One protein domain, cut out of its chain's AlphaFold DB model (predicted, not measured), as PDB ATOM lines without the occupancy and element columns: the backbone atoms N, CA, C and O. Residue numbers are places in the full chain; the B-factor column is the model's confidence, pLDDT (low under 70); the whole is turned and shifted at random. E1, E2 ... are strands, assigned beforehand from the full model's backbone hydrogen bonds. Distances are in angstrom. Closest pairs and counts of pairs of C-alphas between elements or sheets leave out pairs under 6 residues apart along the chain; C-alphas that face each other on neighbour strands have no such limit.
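What this domain is: This is residues 540 to 641 of the 1211 residues of a protein of Lactobacillus reuteri (UniProt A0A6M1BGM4). Two small sheets, E1 E2 E6 and E3 E7, are stacked face to face as a sandwich, and the hairpin of E4 and E5 reaches away from it as a long two-stranded arm. The printed part has 102 residues with no named helix and seven named strands, E1 to E7 in order along the chain, and its class is all strand. The larger sheet has the order E1 - E2 - E6, and the pairs E3 - E7 and E4 - E5 make the other two sheets; the three sheets are antiparallel. The whole is only just compact, close to loose, with a radius of gyration of the C-alphas of 15.0 A, and it is elongated, spanning 51 by 32 by 23 A.

Where its parts are: E1, residues 540 to 548, begins with C-alpha 540 at (361.662, 269.728, 204.875) and is 25.0 A long from first to last C-alpha. E2, residues 554 to 562, measures 26.6 A, and E3, residues 569 to 574, measures 16.6 A. E4, residues 586 to 593, is 21.7 A long and ends with C-alpha 593 at (356.400, 239.591, 213.315). E5, residues 599 to 604, measures 16.1 A, and E6, residues 614 to 620, measures 19.6 A. E7, residues 627 to 634, is 23.4 A long and ends with C-alpha 634 at (363.064, 261.653, 210.978).

How they stand to each other: E1 and E2 form an antiparallel hairpin at 171 degrees, with N 545 and O 557 within hydrogen-bond range at 2.8 A. E2, the inner strand of this twisted sheet, is antiparallel to E6 at 151 degrees, with N 617 and O 556 at 2.8 A. E3 and E7 are antiparallel at 165 degrees, with N 571 and O 631 at 2.9 A. These two sheets make a sandwich, two sheets face to face, their best planes 13 degrees apart and the facing parts 8.6 A centre to centre. Across it, the closest C-alphas of E2 and E7 are those of Ala 560 and Gly 632, 5.7 A apart. E4 and E5 form an antiparallel hairpin at 145 degrees, with N 589 and O 601 at 2.8 A. E4 is apart from E3, and the closest C-alphas of E3 and E5 are those of Tyr 571 and Pro 604, 7.8 A apart. Residues 569 to 570 of E3 also pair briefly with residues 607 to 608, antiparallel.

The domain as a whole: The two C-alphas farthest apart, those of Ala 550 and Thr 595, are 52.2 A apart. The printed part has no cut, and the link from E3 to E4, with 11 residues between them, is long. The mean pLDDT of the printed part is 89.0, and residues 581 to 585 are under 70.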
ATOM      1  N   ASP A 540     361.323 268.824 205.970       92.06
ATOM      2  CA  ASP A 540     361.662 269.728 204.875       92.06
ATOM      3  C   ASP A 540     363.040 269.363 204.294       92.06
ATOM      4  O   ASP A 540     364.010 269.179 205.037       92.06
ATOM      5  N   LEU A 541     363.120 269.249 202.965       93.50
ATOM      6  CA  LEU A 541     364.316 268.882 202.204       93.50
ATOM      7  C   LEU A 541     364.533 269.901 201.080       93.50
ATOM      8  O   LEU A 541     363.730 269.994 200.151       93.50
ATOM      9  N   LYS A 542     365.638 270.647 201.141       91.62
ATOM     10  CA  LYS A 542     365.877 271.816 200.279       91.62
ATOM     11  C   LYS A 542     367.358 272.059 199.989       91.62
ATOM     12  O   LYS A 542     368.240 271.391 200.528       91.62
ATOM     13  N   ASP A 543     367.619 273.016 199.099       89.44
ATOM     14  CA  ASP A 543     368.963 273.469 198.701       89.44
ATOM     15  C   ASP A 543     369.879 272.345 198.163       89.44
ATOM     16  O   ASP A 543     371.102 272.369 198.330       89.44
ATOM     17  N   ILE A 544     369.278 271.342 197.512       91.12
ATOM     18  CA  ILE A 544     369.968 270.145 197.015       91.12
ATOM     19  C   ILE A 544     370.902 270.492 195.851       91.12
ATOM     20  O   ILE A 544     370.507 271.078 194.845       91.12
ATOM     21  N   THR A 545     372.156 270.070 195.975       89.00
ATOM     22  CA  THR A 545     373.247 270.303 195.025       89.00
ATOM     23  C   THR A 545     373.969 268.990 194.729       89.00
ATOM     24  O   THR A 545     374.138 268.158 195.618       89.00
ATOM     25  N   PHE A 546     374.389 268.788 193.477       91.62
ATOM     26  CA  PHE A 546     374.989 267.536 193.005       91.62
ATOM     27  C   PHE A 546     376.150 267.830 192.046       91.62
ATOM     28  O   PHE A 546     375.948 268.427 190.998       91.62
ATOM     29  N   THR A 547     377.376 267.464 192.404       87.94
ATOM     30  CA  THR A 547     378.604 267.919 191.728       87.94
ATOM     31  C   THR A 547     379.564 266.766 191.443       87.94
ATOM     32  O   THR A 547     379.392 265.665 191.958       87.94
ATOM     33  N   LYS A 548     380.585 267.010 190.614       87.81
ATOM     34  CA  LYS A 548     381.579 266.021 190.176       87.81
ATOM     35  C   LYS A 548     382.980 266.516 190.530       87.81
ATOM     36  O   LYS A 548     383.408 267.565 190.054       87.81
ATOM     37  N   ALA A 549     383.671 265.783 191.392       83.81
ATOM     38  CA  ALA A 549     385.022 266.080 191.841       83.81
ATOM     39  C   ALA A 549     386.073 265.658 190.799       83.81
ATOM     40  O   ALA A 549     385.848 264.776 189.969       83.81
ATOM     41  N   ALA A 550     387.258 266.273 190.864       79.44
ATOM     42  CA  ALA A 550     388.337 266.077 189.887       79.44
ATOM     43  C   ALA A 550     388.946 264.658 189.879       79.44
ATOM     44  O   ALA A 550     389.602 264.272 188.914       79.44
ATOM     45  N   ASP A 551     388.719 263.864 190.928       82.25
ATOM     46  CA  ASP A 551     389.075 262.442 190.970       82.25
ATOM     47  C   ASP A 551     388.070 261.547 190.215       82.25
ATOM     48  O   ASP A 551     388.342 260.361 190.009       82.25
ATOM     49  N   GLY A 552     386.935 262.101 189.773       82.31
ATOM     50  CA  GLY A 552     385.832 261.427 189.089       82.31
ATOM     51  C   GLY A 552     384.701 260.946 190.005       82.31
ATOM     52  O   GLY A 552     383.822 260.233 189.522       82.31
ATOM     53  N   ASN A 553     384.725 261.274 191.299       88.50
ATOM     54  CA  ASN A 553     383.641 260.972 192.235       88.50
ATOM     55  C   ASN A 553     382.534 262.039 192.187       88.50
ATOM     56  O   ASN A 553     382.811 263.213 191.959       88.50
ATOM     57  N   TYR A 554     381.285 261.658 192.455       91.69
ATOM     58  CA  TYR A 554     380.161 262.590 192.590       91.69
ATOM     59  C   TYR A 554     379.906 262.949 194.061       91.69
ATOM     60  O   TYR A 554     380.119 262.123 194.944       91.69
ATOM     61  N   ILE A 555     379.456 264.174 194.340       91.94
ATOM     62  CA  ILE A 555     379.195 264.691 195.693       91.94
ATOM     63  C   ILE A 555     377.813 265.349 195.732       91.94
ATOM     64  O   ILE A 555     377.526 266.210 194.902       91.94
ATOM     65  N   MET A 556     376.979 264.981 196.709       93.31
ATOM     66  CA  MET A 556     375.664 265.584 196.956       93.31
ATOM     67  C   MET A 556     375.633 266.310 198.309       93.31
ATOM     68  O   MET A 556     376.171 265.810 199.297       93.31
ATOM     69  N   SER A 557     374.981 267.468 198.369       93.31
ATOM     70  CA  SER A 557     374.839 268.294 199.578       93.31
ATOM     71  C   SER A 557     373.512 269.053 199.596       93.31
ATOM     72  O   SER A 557     372.924 269.281 198.542       93.31
ATOM     73  N   GLY A 558     373.048 269.465 200.775       93.88
ATOM     74  CA  GLY A 558     371.816 270.242 200.941       93.88
ATOM     75  C   GLY A 558     371.387 270.364 202.403       93.88
ATOM     76  O   GLY A 558     372.192 270.115 203.304       93.88
ATOM     77  N   ASN A 559     370.121 270.726 202.620       93.56
ATOM     78  CA  ASN A 559     369.512 270.930 203.935       93.56
ATOM     79  C   ASN A 559     368.347 269.949 204.164       93.56
ATOM     80  O   ASN A 559     367.485 269.815 203.294       93.56
ATOM     81  N   ALA A 560     368.300 269.296 205.330       95.25
ATOM     82  CA  ALA A 560     367.194 268.442 205.770       95.25
ATOM     83  C   ALA A 560     366.908 268.626 207.274       95.25
ATOM     84  O   ALA A 560     367.794 268.404 208.106       95.25
ATOM     85  N   ASN A 561     365.674 269.004 207.623       94.81
ATOM     86  CA  ASN A 561     365.240 269.331 208.990       94.81
ATOM     87  C   ASN A 561     363.764 268.970 209.201       94.81
ATOM     88  O   ASN A 561     362.993 268.957 208.248       94.81
ATOM     89  N   THR A 562     363.330 268.804 210.451       92.06
ATOM     90  CA  THR A 562     361.905 268.977 210.798       92.06
ATOM     91  C   THR A 562     361.525 270.459 210.895       92.06
ATOM     92  O   THR A 562     362.389 271.323 211.067       92.06
ATOM     93  N   ALA A 563     360.223 270.764 210.868       85.81
ATOM     94  CA  ALA A 563     359.697 272.125 211.052       85.81
ATOM     95  C   ALA A 563     360.153 272.820 212.359       85.81
ATOM     96  O   ALA A 563     360.286 274.043 212.398       85.81
ATOM     97  N   ASP A 564     360.453 272.058 213.418       87.25
ATOM     98  CA  ASP A 564     360.995 272.560 214.688       87.25
ATOM     99  C   ASP A 564     362.541 272.574 214.760       87.25
ATOM    100  O   ASP A 564     363.123 272.754 215.829       87.25
ATOM    101  N   ASN A 565     363.213 272.461 213.607       88.50
ATOM    102  CA  ASN A 565     364.670 272.502 213.420       88.50
ATOM    103  C   ASN A 565     365.454 271.368 214.112       88.50
ATOM    104  O   ASN A 565     366.647 271.522 214.400       88.50
ATOM    105  N   LYS A 566     364.837 270.202 214.347       90.94
ATOM    106  CA  LYS A 566     365.596 268.990 214.690       90.94
ATOM    107  C   LYS A 566     366.279 268.435 213.438       90.94
ATOM    108  O   LYS A 566     365.796 268.595 212.314       90.94
ATOM    109  N   GLY A 567     367.411 267.773 213.660       92.06
ATOM    110  CA  GLY A 567     368.136 267.044 212.625       92.06
ATOM    111  C   GLY A 567     367.344 265.851 212.086       92.06
ATOM    112  O   GLY A 567     366.531 265.252 212.798       92.06
ATOM    113  N   ALA A 568     367.608 265.505 210.830       94.62
ATOM    114  CA  ALA A 568     367.009 264.401 210.096       94.62
ATOM    115  C   ALA A 568     368.093 263.483 209.509       94.62
ATOM    116  O   ALA A 568     369.231 263.890 209.264       94.62
ATOM    117  N   TYR A 569     367.726 262.233 209.245       92.88
ATOM    118  CA  TYR A 569     368.559 261.285 208.516       92.88
ATOM    119  C   TYR A 569     368.337 261.465 207.019       92.88
ATOM    120  O   TYR A 569     367.206 261.425 206.538       92.88
ATOM    121  N   VAL A 570     369.417 261.651 206.274       93.81
ATOM    122  CA  VAL A 570     369.389 261.824 204.822       93.81
ATOM    123  C   VAL A 570     369.747 260.502 204.168       93.81
ATOM    124  O   VAL A 570     370.797 259.918 204.447       93.81
ATOM    125  N   TYR A 571     368.871 260.039 203.284       93.38
ATOM    126  CA  TYR A 571     369.001 258.786 202.558       93.38
ATOM    127  C   TYR A 571     369.236 259.101 201.090       93.38
ATOM    128  O   TYR A 571     368.349 259.622 200.416       93.38
ATOM    129  N   ILE A 572     370.419 258.758 200.586       93.56
ATOM    130  CA  ILE A 572     370.745 258.849 199.165       93.56
ATOM    131  C   ILE A 572     370.917 257.429 198.638       93.56
ATOM    132  O   ILE A 572     371.624 256.622 199.240       93.56
ATOM    133  N   SER A 573     370.284 257.097 197.515       92.06
ATOM    134  CA  SER A 573     370.434 255.788 196.871       92.06
ATOM    135  C   SER A 573     370.904 255.920 195.430       92.06
ATOM    136  O   SER A 573     370.533 256.868 194.747       92.06
ATOM    137  N   VAL A 574     371.708 254.957 194.981       91.75
ATOM    138  CA  VAL A 574     372.220 254.834 193.613       91.75
ATOM    139  C   VAL A 574     371.693 253.522 193.036       91.75
ATOM    140  O   VAL A 574     371.942 252.456 193.599       91.75
ATOM    141  N   ASN A 575     370.941 253.580 191.936       90.31
ATOM    142  CA  ASN A 575     370.216 252.443 191.352       90.31
ATOM    143  C   ASN A 575     369.384 251.663 192.399       90.31
ATOM    144  O   ASN A 575     369.348 250.432 192.401       90.31
ATOM    145  N   GLY A 576     368.762 252.386 193.340       84.56
ATOM    146  CA  GLY A 576     367.980 251.820 194.446       84.56
ATOM    147  C   GLY A 576     368.799 251.189 195.585       84.56
ATOM    148  O   GLY A 576     368.212 250.645 196.516       84.56
ATOM    149  N   GLN A 577     370.136 251.245 195.548       85.75
ATOM    150  CA  GLN A 577     371.003 250.822 196.654       85.75
ATOM    151  C   GLN A 577     371.425 252.036 197.485       85.75
ATOM    152  O   GLN A 577     372.043 252.959 196.957       85.75
ATOM    153  N   VAL A 578     371.097 252.054 198.781       84.12
ATOM    154  CA  VAL A 578     371.439 253.175 199.676       84.12
ATOM    155  C   VAL A 578     372.957 253.323 199.787       84.12
ATOM    156  O   VAL A 578     373.657 252.382 200.173       84.12
ATOM    157  N   HIS A 579     373.452 254.512 199.458       83.00
ATOM    158  CA  HIS A 579     374.852 254.879 199.596       83.00
ATOM    159  C   HIS A 579     375.199 255.064 201.081       83.00
ATOM    160  O   HIS A 579     374.394 255.598 201.844       83.00
ATOM    161  N   LYS A 580     376.393 254.629 201.499       75.00
ATOM    162  CA  LYS A 580     376.845 254.666 202.899       75.00
ATOM    163  C   LYS A 580     378.229 255.296 202.978       75.00
ATOM    164  O   LYS A 580     379.117 254.861 202.251       75.00
ATOM    165  N   VAL A 581     378.424 256.258 203.878       62.56
ATOM    166  CA  VAL A 581     379.712 256.962 204.016       62.56
ATOM    167  C   VAL A 581     380.699 256.188 204.907       62.56
ATOM    168  O   VAL A 581     381.900 256.212 204.639       62.56
ATOM    169  N   ALA A 582     380.215 255.400 205.876       59.66
ATOM    170  CA  ALA A 582     381.014 254.393 206.580       59.66
ATOM    171  C   ALA A 582     380.204 253.113 206.904       59.66
ATOM    172  O   ALA A 582     378.971 253.145 206.919       59.66
ATOM    173  N   PRO A 583     380.858 251.963 207.184       56.09
ATOM    174  CA  PRO A 583     380.168 250.718 207.554       56.09
ATOM    175  C   PRO A 583     379.500 250.737 208.939       56.09
ATOM    176  O   PRO A 583     378.708 249.847 209.238       56.09
ATOM    177  N   THR A 584     379.859 251.704 209.786       57.94
ATOM    178  CA  THR A 584     379.362 251.895 211.159       57.94
ATOM    179  C   THR A 584     378.052 252.670 211.233       57.94
ATOM    180  O   THR A 584     377.354 252.590 212.241       57.94
ATOM    181  N   ASP A 585     377.715 253.404 210.175       69.00
ATOM    182  CA  ASP A 585     376.752 254.497 210.245       69.00
ATOM    183  C   ASP A 585     375.403 253.973 209.740       69.00
ATOM    184  O   ASP A 585     375.126 253.874 208.541       69.00
ATOM    185  N   SER A 586     374.597 253.460 210.667       78.75
ATOM    186  CA  SER A 586     373.291 252.855 210.393       78.75
ATOM    187  C   SER A 586     372.403 252.926 211.632       78.75
ATOM    188  O   SER A 586     372.879 252.830 212.762       78.75
ATOM    189  N   GLN A 587     371.099 253.090 211.424       88.06
ATOM    190  CA  GLN A 587     370.107 252.990 212.490       88.06
ATOM    191  C   GLN A 587     369.731 251.522 212.702       88.06
ATOM    192  O   GLN A 587     369.501 250.779 211.745       88.06
ATOM    193  N   THR A 588     369.617 251.101 213.961       91.88
ATOM    194  CA  THR A 588     369.157 249.746 214.284       91.88
ATOM    195  C   THR A 588     367.633 249.704 214.217       91.88
ATOM    196  O   THR A 588     366.956 250.109 215.155       91.88
ATOM    197  N   LEU A 589     367.083 249.215 213.105       94.75
ATOM    198  CA  LEU A 589     365.651 248.981 212.961       94.75
ATOM    199  C   LEU A 589     365.292 247.610 213.534       94.75
ATOM    200  O   LEU A 589     365.672 246.567 212.989       94.75
ATOM    201  N   TRP A 590     364.508 247.621 214.599       97.25
ATOM    202  CA  TRP A 590     363.908 246.436 215.186       97.25
ATOM    203  C   TRP A 590     362.608 246.101 214.464       97.25
ATOM    204  O   TRP A 590     361.765 246.967 214.233       97.25
ATOM    205  N   THR A 591     362.448 244.833 214.093       96.56
ATOM    206  CA  THR A 591     361.235 244.303 213.463       96.56
ATOM    207  C   THR A 591     360.703 243.139 214.285       96.56
ATOM    208  O   THR A 591     361.444 242.213 214.595       96.56
ATOM    209  N   ALA A 592     359.410 243.134 214.609       96.12
ATOM    210  CA  ALA A 592     358.746 241.970 215.196       96.12
ATOM    211  C   ALA A 592     357.579 241.517 214.313       96.12
ATOM    212  O   ALA A 592     356.742 242.328 213.924       96.12
ATOM    213  N   GLY A 593     357.527 240.219 214.006       91.81
ATOM    214  CA  GLY A 593     356.400 239.591 213.315       91.81
ATOM    215  C   GLY A 593     355.381 238.968 214.276       91.81
ATOM    216  O   GLY A 593     355.481 239.112 215.501       91.81
ATOM    217  N   GLU A 594     354.441 238.208 213.702       91.56
ATOM    218  CA  GLU A 594     353.396 237.454 214.422       91.56
ATOM    219  C   GLU A 594     353.950 236.595 215.572       91.56
ATOM    220  O   GLU A 594     353.341 236.499 216.636       91.56
ATOM    221  N   THR A 595     355.123 235.982 215.380       86.75
ATOM    222  CA  THR A 595     355.765 235.085 216.352       86.75
ATOM    223  C   THR A 595     357.259 235.390 216.509       86.75
ATOM    224  O   THR A 595     357.850 236.097 215.695       86.75
ATOM    225  N   GLY A 596     357.867 234.888 217.590       84.75
ATOM    226  CA  GLY A 596     359.275 235.131 217.938       84.75
ATOM    227  C   GLY A 596     359.506 236.364 218.824       84.75
ATOM    228  O   GLY A 596     358.558 237.005 219.290       84.75
ATOM    229  N   ALA A 597     360.777 236.673 219.077       89.06
ATOM    230  CA  ALA A 597     361.237 237.946 219.640       89.06
ATOM    231  C   ALA A 597     361.466 238.974 218.506       89.06
ATOM    232  O   ALA A 597     361.493 238.567 217.340       89.06
ATOM    233  N   PRO A 598     361.627 240.280 218.799       94.31
ATOM    234  CA  PRO A 598     362.101 241.235 217.802       94.31
ATOM    235  C   PRO A 598     363.455 240.813 217.221       94.31
ATOM    236  O   PRO A 598     364.294 240.242 217.916       94.31
ATOM    237  N   THR A 599     363.684 241.126 215.951       95.44
ATOM    238  CA  THR A 599     364.981 240.979 215.291       95.44
ATOM    239  C   THR A 599     365.504 242.348 214.879       95.44
ATOM    240  O   THR A 599     364.774 243.171 214.322       95.44
ATOM    241  N   SER A 600     366.776 242.612 215.169       92.75
ATOM    242  CA  SER A 600     367.458 243.829 214.742       92.75
ATOM    243  C   SER A 600     367.967 243.703 213.309       92.75
ATOM    244  O   SER A 600     368.458 242.660 212.874       92.75
ATOM    245  N   SER A 601     367.873 244.802 212.571       92.00
ATOM    246  CA  SER A 601     368.436 244.971 211.236       92.00
ATOM    247  C   SER A 601     369.097 246.344 211.144       92.00
ATOM    248  O   SER A 601     368.631 247.297 211.764       92.00
ATOM    249  N   GLN A 602     370.201 246.458 210.407       89.06
ATOM    250  CA  GLN A 602     370.880 247.743 210.226       89.06
ATOM    251  C   GLN A 602     370.329 248.448 208.988       89.06
ATOM    252  O   GLN A 602     370.601 248.032 207.859       89.06
ATOM    253  N   VAL A 603     369.551 249.507 209.211       86.81
ATOM    254  CA  VAL A 603     369.056 250.405 208.167       86.81
ATOM    255  C   VAL A 603     370.124 251.464 207.905       86.81
ATOM    256  O   VAL A 603     370.381 252.296 208.777       86.81
ATOM    257  N   PRO A 604     370.765 251.460 206.725       84.88
ATOM    258  CA  PRO A 604     371.691 252.519 206.375       84.88
ATOM    259  C   PRO A 604     370.947 253.826 206.140       84.88
ATOM    260  O   PRO A 604     369.964 253.858 205.403       84.88
ATOM    261  N   TYR A 605     371.484 254.893 206.710       88.31
ATOM    262  CA  TYR A 605     371.316 256.250 206.209       88.31
ATOM    263  C   TYR A 605     372.626 256.670 205.520       88.31
ATOM    264  O   TYR A 605     373.608 255.921 205.524       88.31
ATOM    265  N   THR A 606     372.645 257.847 204.902       90.56
ATOM    266  CA  THR A 606     373.826 258.369 204.201       90.56
ATOM    267  C   THR A 606     374.465 259.548 204.938       90.56
ATOM    268  O   THR A 606     375.687 259.666 204.936       90.56
ATOM    269  N   ALA A 607     373.665 260.376 205.613       90.31
ATOM    270  CA  ALA A 607     374.119 261.360 206.600       90.31
ATOM    271  C   ALA A 607     373.055 261.566 207.697       90.31
ATOM    272  O   ALA A 607     371.895 261.204 207.509       90.31
ATOM    273  N   GLU A 608     373.440 262.170 208.817       91.25
ATOM    274  CA  GLU A 608     372.543 262.705 209.852       91.25
ATOM    275  C   GLU A 608     372.855 264.200 210.004       91.25
ATOM    276  O   GLU A 608     374.027 264.583 210.009       91.25
ATOM    277  N   THR A 609     371.829 265.053 210.054       92.62
ATOM    278  CA  THR A 609     372.003 266.515 210.063       92.62
ATOM    279  C   THR A 609     371.986 267.098 211.476       92.62
ATOM    280  O   THR A 609     371.378 266.553 212.398       92.62
ATOM    281  N   GLY A 610     372.663 268.234 211.660       89.50
ATOM    282  CA  GLY A 610     372.565 269.028 212.885       89.50
ATOM    283  C   GLY A 610     371.300 269.894 212.923       89.50
ATOM    284  O   GLY A 610     370.477 269.879 212.009       89.50
ATOM    285  N   THR A 611     371.182 270.742 213.947       87.81
ATOM    286  CA  THR A 611     370.136 271.783 214.010       87.81
ATOM    287  C   THR A 611     370.267 272.847 212.913       87.81
ATOM    288  O   THR A 611     369.335 273.613 212.693       87.81
ATOM    289  N   ASP A 612     371.398 272.898 212.203       89.88
ATOM    290  CA  ASP A 612     371.597 273.740 211.022       89.88
ATOM    291  C   ASP A 612     371.203 273.053 209.699       89.88
ATOM    292  O   ASP A 612     371.300 273.679 208.646       89.88
ATOM    293  N   GLY A 613     370.768 271.787 209.754       91.69
ATOM    294  CA  GLY A 613     370.194 271.036 208.635       91.69
ATOM    295  C   GLY A 613     371.165 270.462 207.613       91.69
ATOM    296  O   GLY A 613     370.733 269.707 206.744       91.69
ATOM    297  N   LYS A 614     372.459 270.786 207.668       94.31
ATOM    298  CA  LYS A 614     373.355 270.553 206.527       94.31
ATOM    299  C   LYS A 614     373.857 269.120 206.426       94.31
ATOM    300  O   LYS A 614     374.295 268.531 207.411       94.31
ATOM    301  N   PHE A 615     373.900 268.609 205.197       93.31
ATOM    302  CA  PHE A 615     374.616 267.384 204.840       93.31
ATOM    303  C   PHE A 615     375.555 267.596 203.646       93.31
ATOM    304  O   PHE A 615     375.362 268.479 202.807       93.31
ATOM    305  N   THR A 616     376.590 266.761 203.544       92.50
ATOM    306  CA  THR A 616     377.471 266.655 202.372       92.50
ATOM    307  C   THR A 616     378.022 265.235 202.296       92.50
ATOM    308  O   THR A 616     378.508 264.704 203.292       92.50
ATOM    309  N   VAL A 617     377.919 264.607 201.127       91.12
ATOM    310  CA  VAL A 617     378.137 263.170 200.916       91.12
ATOM    311  C   VAL A 617     378.914 262.949 199.623       91.12
ATOM    312  O   VAL A 617     378.482 263.396 198.565       91.12
ATOM    313  N   ASN A 618     380.012 262.195 199.681       90.12
ATOM    314  CA  ASN A 618     380.682 261.656 198.494       90.12
ATOM    315  C   ASN A 618     380.032 260.314 198.109       90.12
ATOM    316  O   ASN A 618     379.954 259.420 198.943       90.12
ATOM    317  N   LEU A 619     379.567 260.198 196.862       90.31
ATOM    318  CA  LEU A 619     378.843 259.054 196.298       90.31
ATOM    319  C   LEU A 619     379.726 258.120 195.449       90.31
ATOM    320  O   LEU A 619     379.247 257.103 194.941       90.31
ATOM    321  N   GLY A 620     381.011 258.441 195.281       89.56
ATOM    322  CA  GLY A 620     381.933 257.677 194.445       89.56
ATOM    323  C   GLY A 620     381.694 257.856 192.939       89.56
ATOM    324  O   GLY A 620     381.063 258.816 192.495       89.56
ATOM    325  N   LYS A 621     382.236 256.939 192.130       89.88
ATOM    326  CA  LYS A 621     382.184 257.008 190.658       89.88
ATOM    327  C   LYS A 621     380.916 256.358 190.114       89.88
ATOM    328  O   LYS A 621     380.742 255.150 190.254       89.88
ATOM    329  N   LEU A 622     380.082 257.158 189.457       90.88
ATOM    330  CA  LEU A 622     378.796 256.752 188.882       90.88
ATOM    331  C   LEU A 622     378.804 256.890 187.350       90.88
ATOM    332  O   LEU A 622     379.656 257.579 186.787       90.88
ATOM    333  N   LYS A 623     377.854 256.240 186.675       90.38
ATOM    334  CA  LYS A 623     377.570 256.409 185.241       90.38
ATOM    335  C   LYS A 623     376.424 257.390 185.051       90.38
ATOM    336  O   LYS A 623     375.533 257.466 185.887       90.38
ATOM    337  N   ASP A 624     376.365 258.025 183.889       84.31
ATOM    338  CA  ASP A 624     375.365 259.056 183.582       84.31
ATOM    339  C   ASP A 624     373.922 258.500 183.558       84.31
ATOM    340  O   ASP A 624     372.968 259.216 183.849       84.31
ATOM    341  N   THR A 625     373.769 257.196 183.290       88.00
ATOM    342  CA  THR A 625     372.497 256.453 183.348       88.00
ATOM    343  C   THR A 625     372.116 255.942 184.739       88.00
ATOM    344  O   THR A 625     371.019 255.405 184.887       88.00
ATOM    345  N   ASP A 626     373.009 256.006 185.731       92.94
ATOM    346  CA  ASP A 626     372.689 255.528 187.077       92.94
ATOM    347  C   ASP A 626     371.650 256.468 187.711       92.94
ATOM    348  O   ASP A 626     371.731 257.690 187.586       92.94
ATOM    349  N   GLN A 627     370.639 255.910 188.372       93.62
ATOM    350  CA  GLN A 627     369.578 256.682 189.019       93.62
ATOM    351  C   GLN A 627     370.003 257.073 190.435       93.62
ATOM    352  O   GLN A 627     370.352 256.193 191.218       93.62
ATOM    353  N   VAL A 628     369.940 258.360 190.782       93.94
ATOM    354  CA  VAL A 628     370.191 258.846 192.144       93.94
ATOM    355  C   VAL A 628     368.910 259.418 192.742       93.94
ATOM    356  O   VAL A 628     368.297 260.327 192.174       93.94
ATOM    357  N   SER A 629     368.532 258.892 193.905       94.31
ATOM    358  CA  SER A 629     367.392 259.351 194.708       94.31
ATOM    359  C   SER A 629     367.869 259.944 196.027       94.31
ATOM    360  O   SER A 629     368.791 259.385 196.617       94.31
ATOM    361  N   VAL A 630     367.211 260.992 196.521       94.81
ATOM    362  CA  VAL A 630     367.428 261.559 197.860       94.81
ATOM    363  C   VAL A 630     366.101 261.837 198.572       94.81
ATOM    364  O   VAL A 630     365.162 262.344 197.961       94.81
ATOM    365  N   TYR A 631     366.034 261.512 199.863       95.19
ATOM    366  CA  TYR A 631     364.993 261.985 200.779       95.19
ATOM    367  C   TYR A 631     365.565 262.236 202.183       95.19
ATOM    368  O   TYR A 631     366.558 261.620 202.582       95.19
ATOM    369  N   GLY A 632     364.940 263.142 202.934       94.00
ATOM    370  CA  GLY A 632     365.153 263.296 204.372       94.00
ATOM    371  C   GLY A 632     364.101 262.507 205.148       94.00
ATOM    372  O   GLY A 632     362.953 262.419 204.722       94.00
ATOM    373  N   ALA A 633     364.461 261.935 206.295       93.62
ATOM    374  CA  ALA A 633     363.503 261.297 207.189       93.62
ATOM    375  C   ALA A 633     363.899 261.424 208.660       93.62
ATOM    376  O   ALA A 633     365.069 261.321 209.030       93.62
ATOM    377  N   LYS A 634     362.902 261.592 209.525       93.31
ATOM    378  CA  LYS A 634     363.064 261.653 210.978       93.31
ATOM    379  C   LYS A 634     361.843 261.009 211.610       93.31
ATOM    380  O   LYS A 634     360.732 261.245 211.164       93.31
ATOM    381  N   ASP A 635     362.044 260.152 212.609       92.19
ATOM    382  CA  ASP A 635     360.949 259.527 213.367       92.19
ATOM    383  C   ASP A 635     359.909 258.802 212.478       92.19
ATOM    384  O   ASP A 635     358.729 258.736 212.795       92.19
ATOM    385  N   PHE A 636     360.363 258.236 211.352       93.12
ATOM    386  CA  PHE A 636     359.546 257.619 210.290       93.12
ATOM    387  C   PHE A 636     358.588 258.558 209.529       93.12
ATOM    388  O   PHE A 636     357.802 258.087 208.707       93.12
ATOM    389  N   VAL A 637     358.683 259.870 209.740       92.25
ATOM    390  CA  VAL A 637     358.222 260.895 208.793       92.25
ATOM    391  C   VAL A 637     359.274 261.040 207.687       92.25
ATOM    392  O   VAL A 637     360.471 260.897 207.958       92.25
ATOM    393  N   THR A 638     358.859 261.280 206.441       91.81
ATOM    394  CA  THR A 638     359.748 261.338 205.265       91.81
ATOM    395  C   THR A 638     359.380 262.514 204.372       91.81
ATOM    396  O   THR A 638     358.209 262.653 204.032       91.81
ATOM    397  N   SER A 639     360.370 263.277 203.908       91.75
ATOM    398  CA  SER A 639     360.172 264.234 202.816       91.75
ATOM    399  C   SER A 639     359.742 263.520 201.528       91.75
ATOM    400  O   SER A 639     359.953 262.311 201.367       91.75
ATOM    401  N   ASP A 640     359.267 264.288 200.546       88.69
ATOM    402  CA  ASP A 640     359.230 263.815 199.161       88.69
ATOM    403  C   ASP A 640     360.611 263.284 198.728       88.69
ATOM    404  O   ASP A 640     361.662 263.773 199.160       88.69
ATOM    405  N   THR A 641     360.605 262.250 197.881       91.69
ATOM    406  CA  THR A 641     361.825 261.612 197.365       91.69
ATOM    407  C   THR A 641     362.151 262.128 195.969       91.69
ATOM    408  O   THR A 641     361.561 261.689 194.979       91.69
TER     409      THR A 641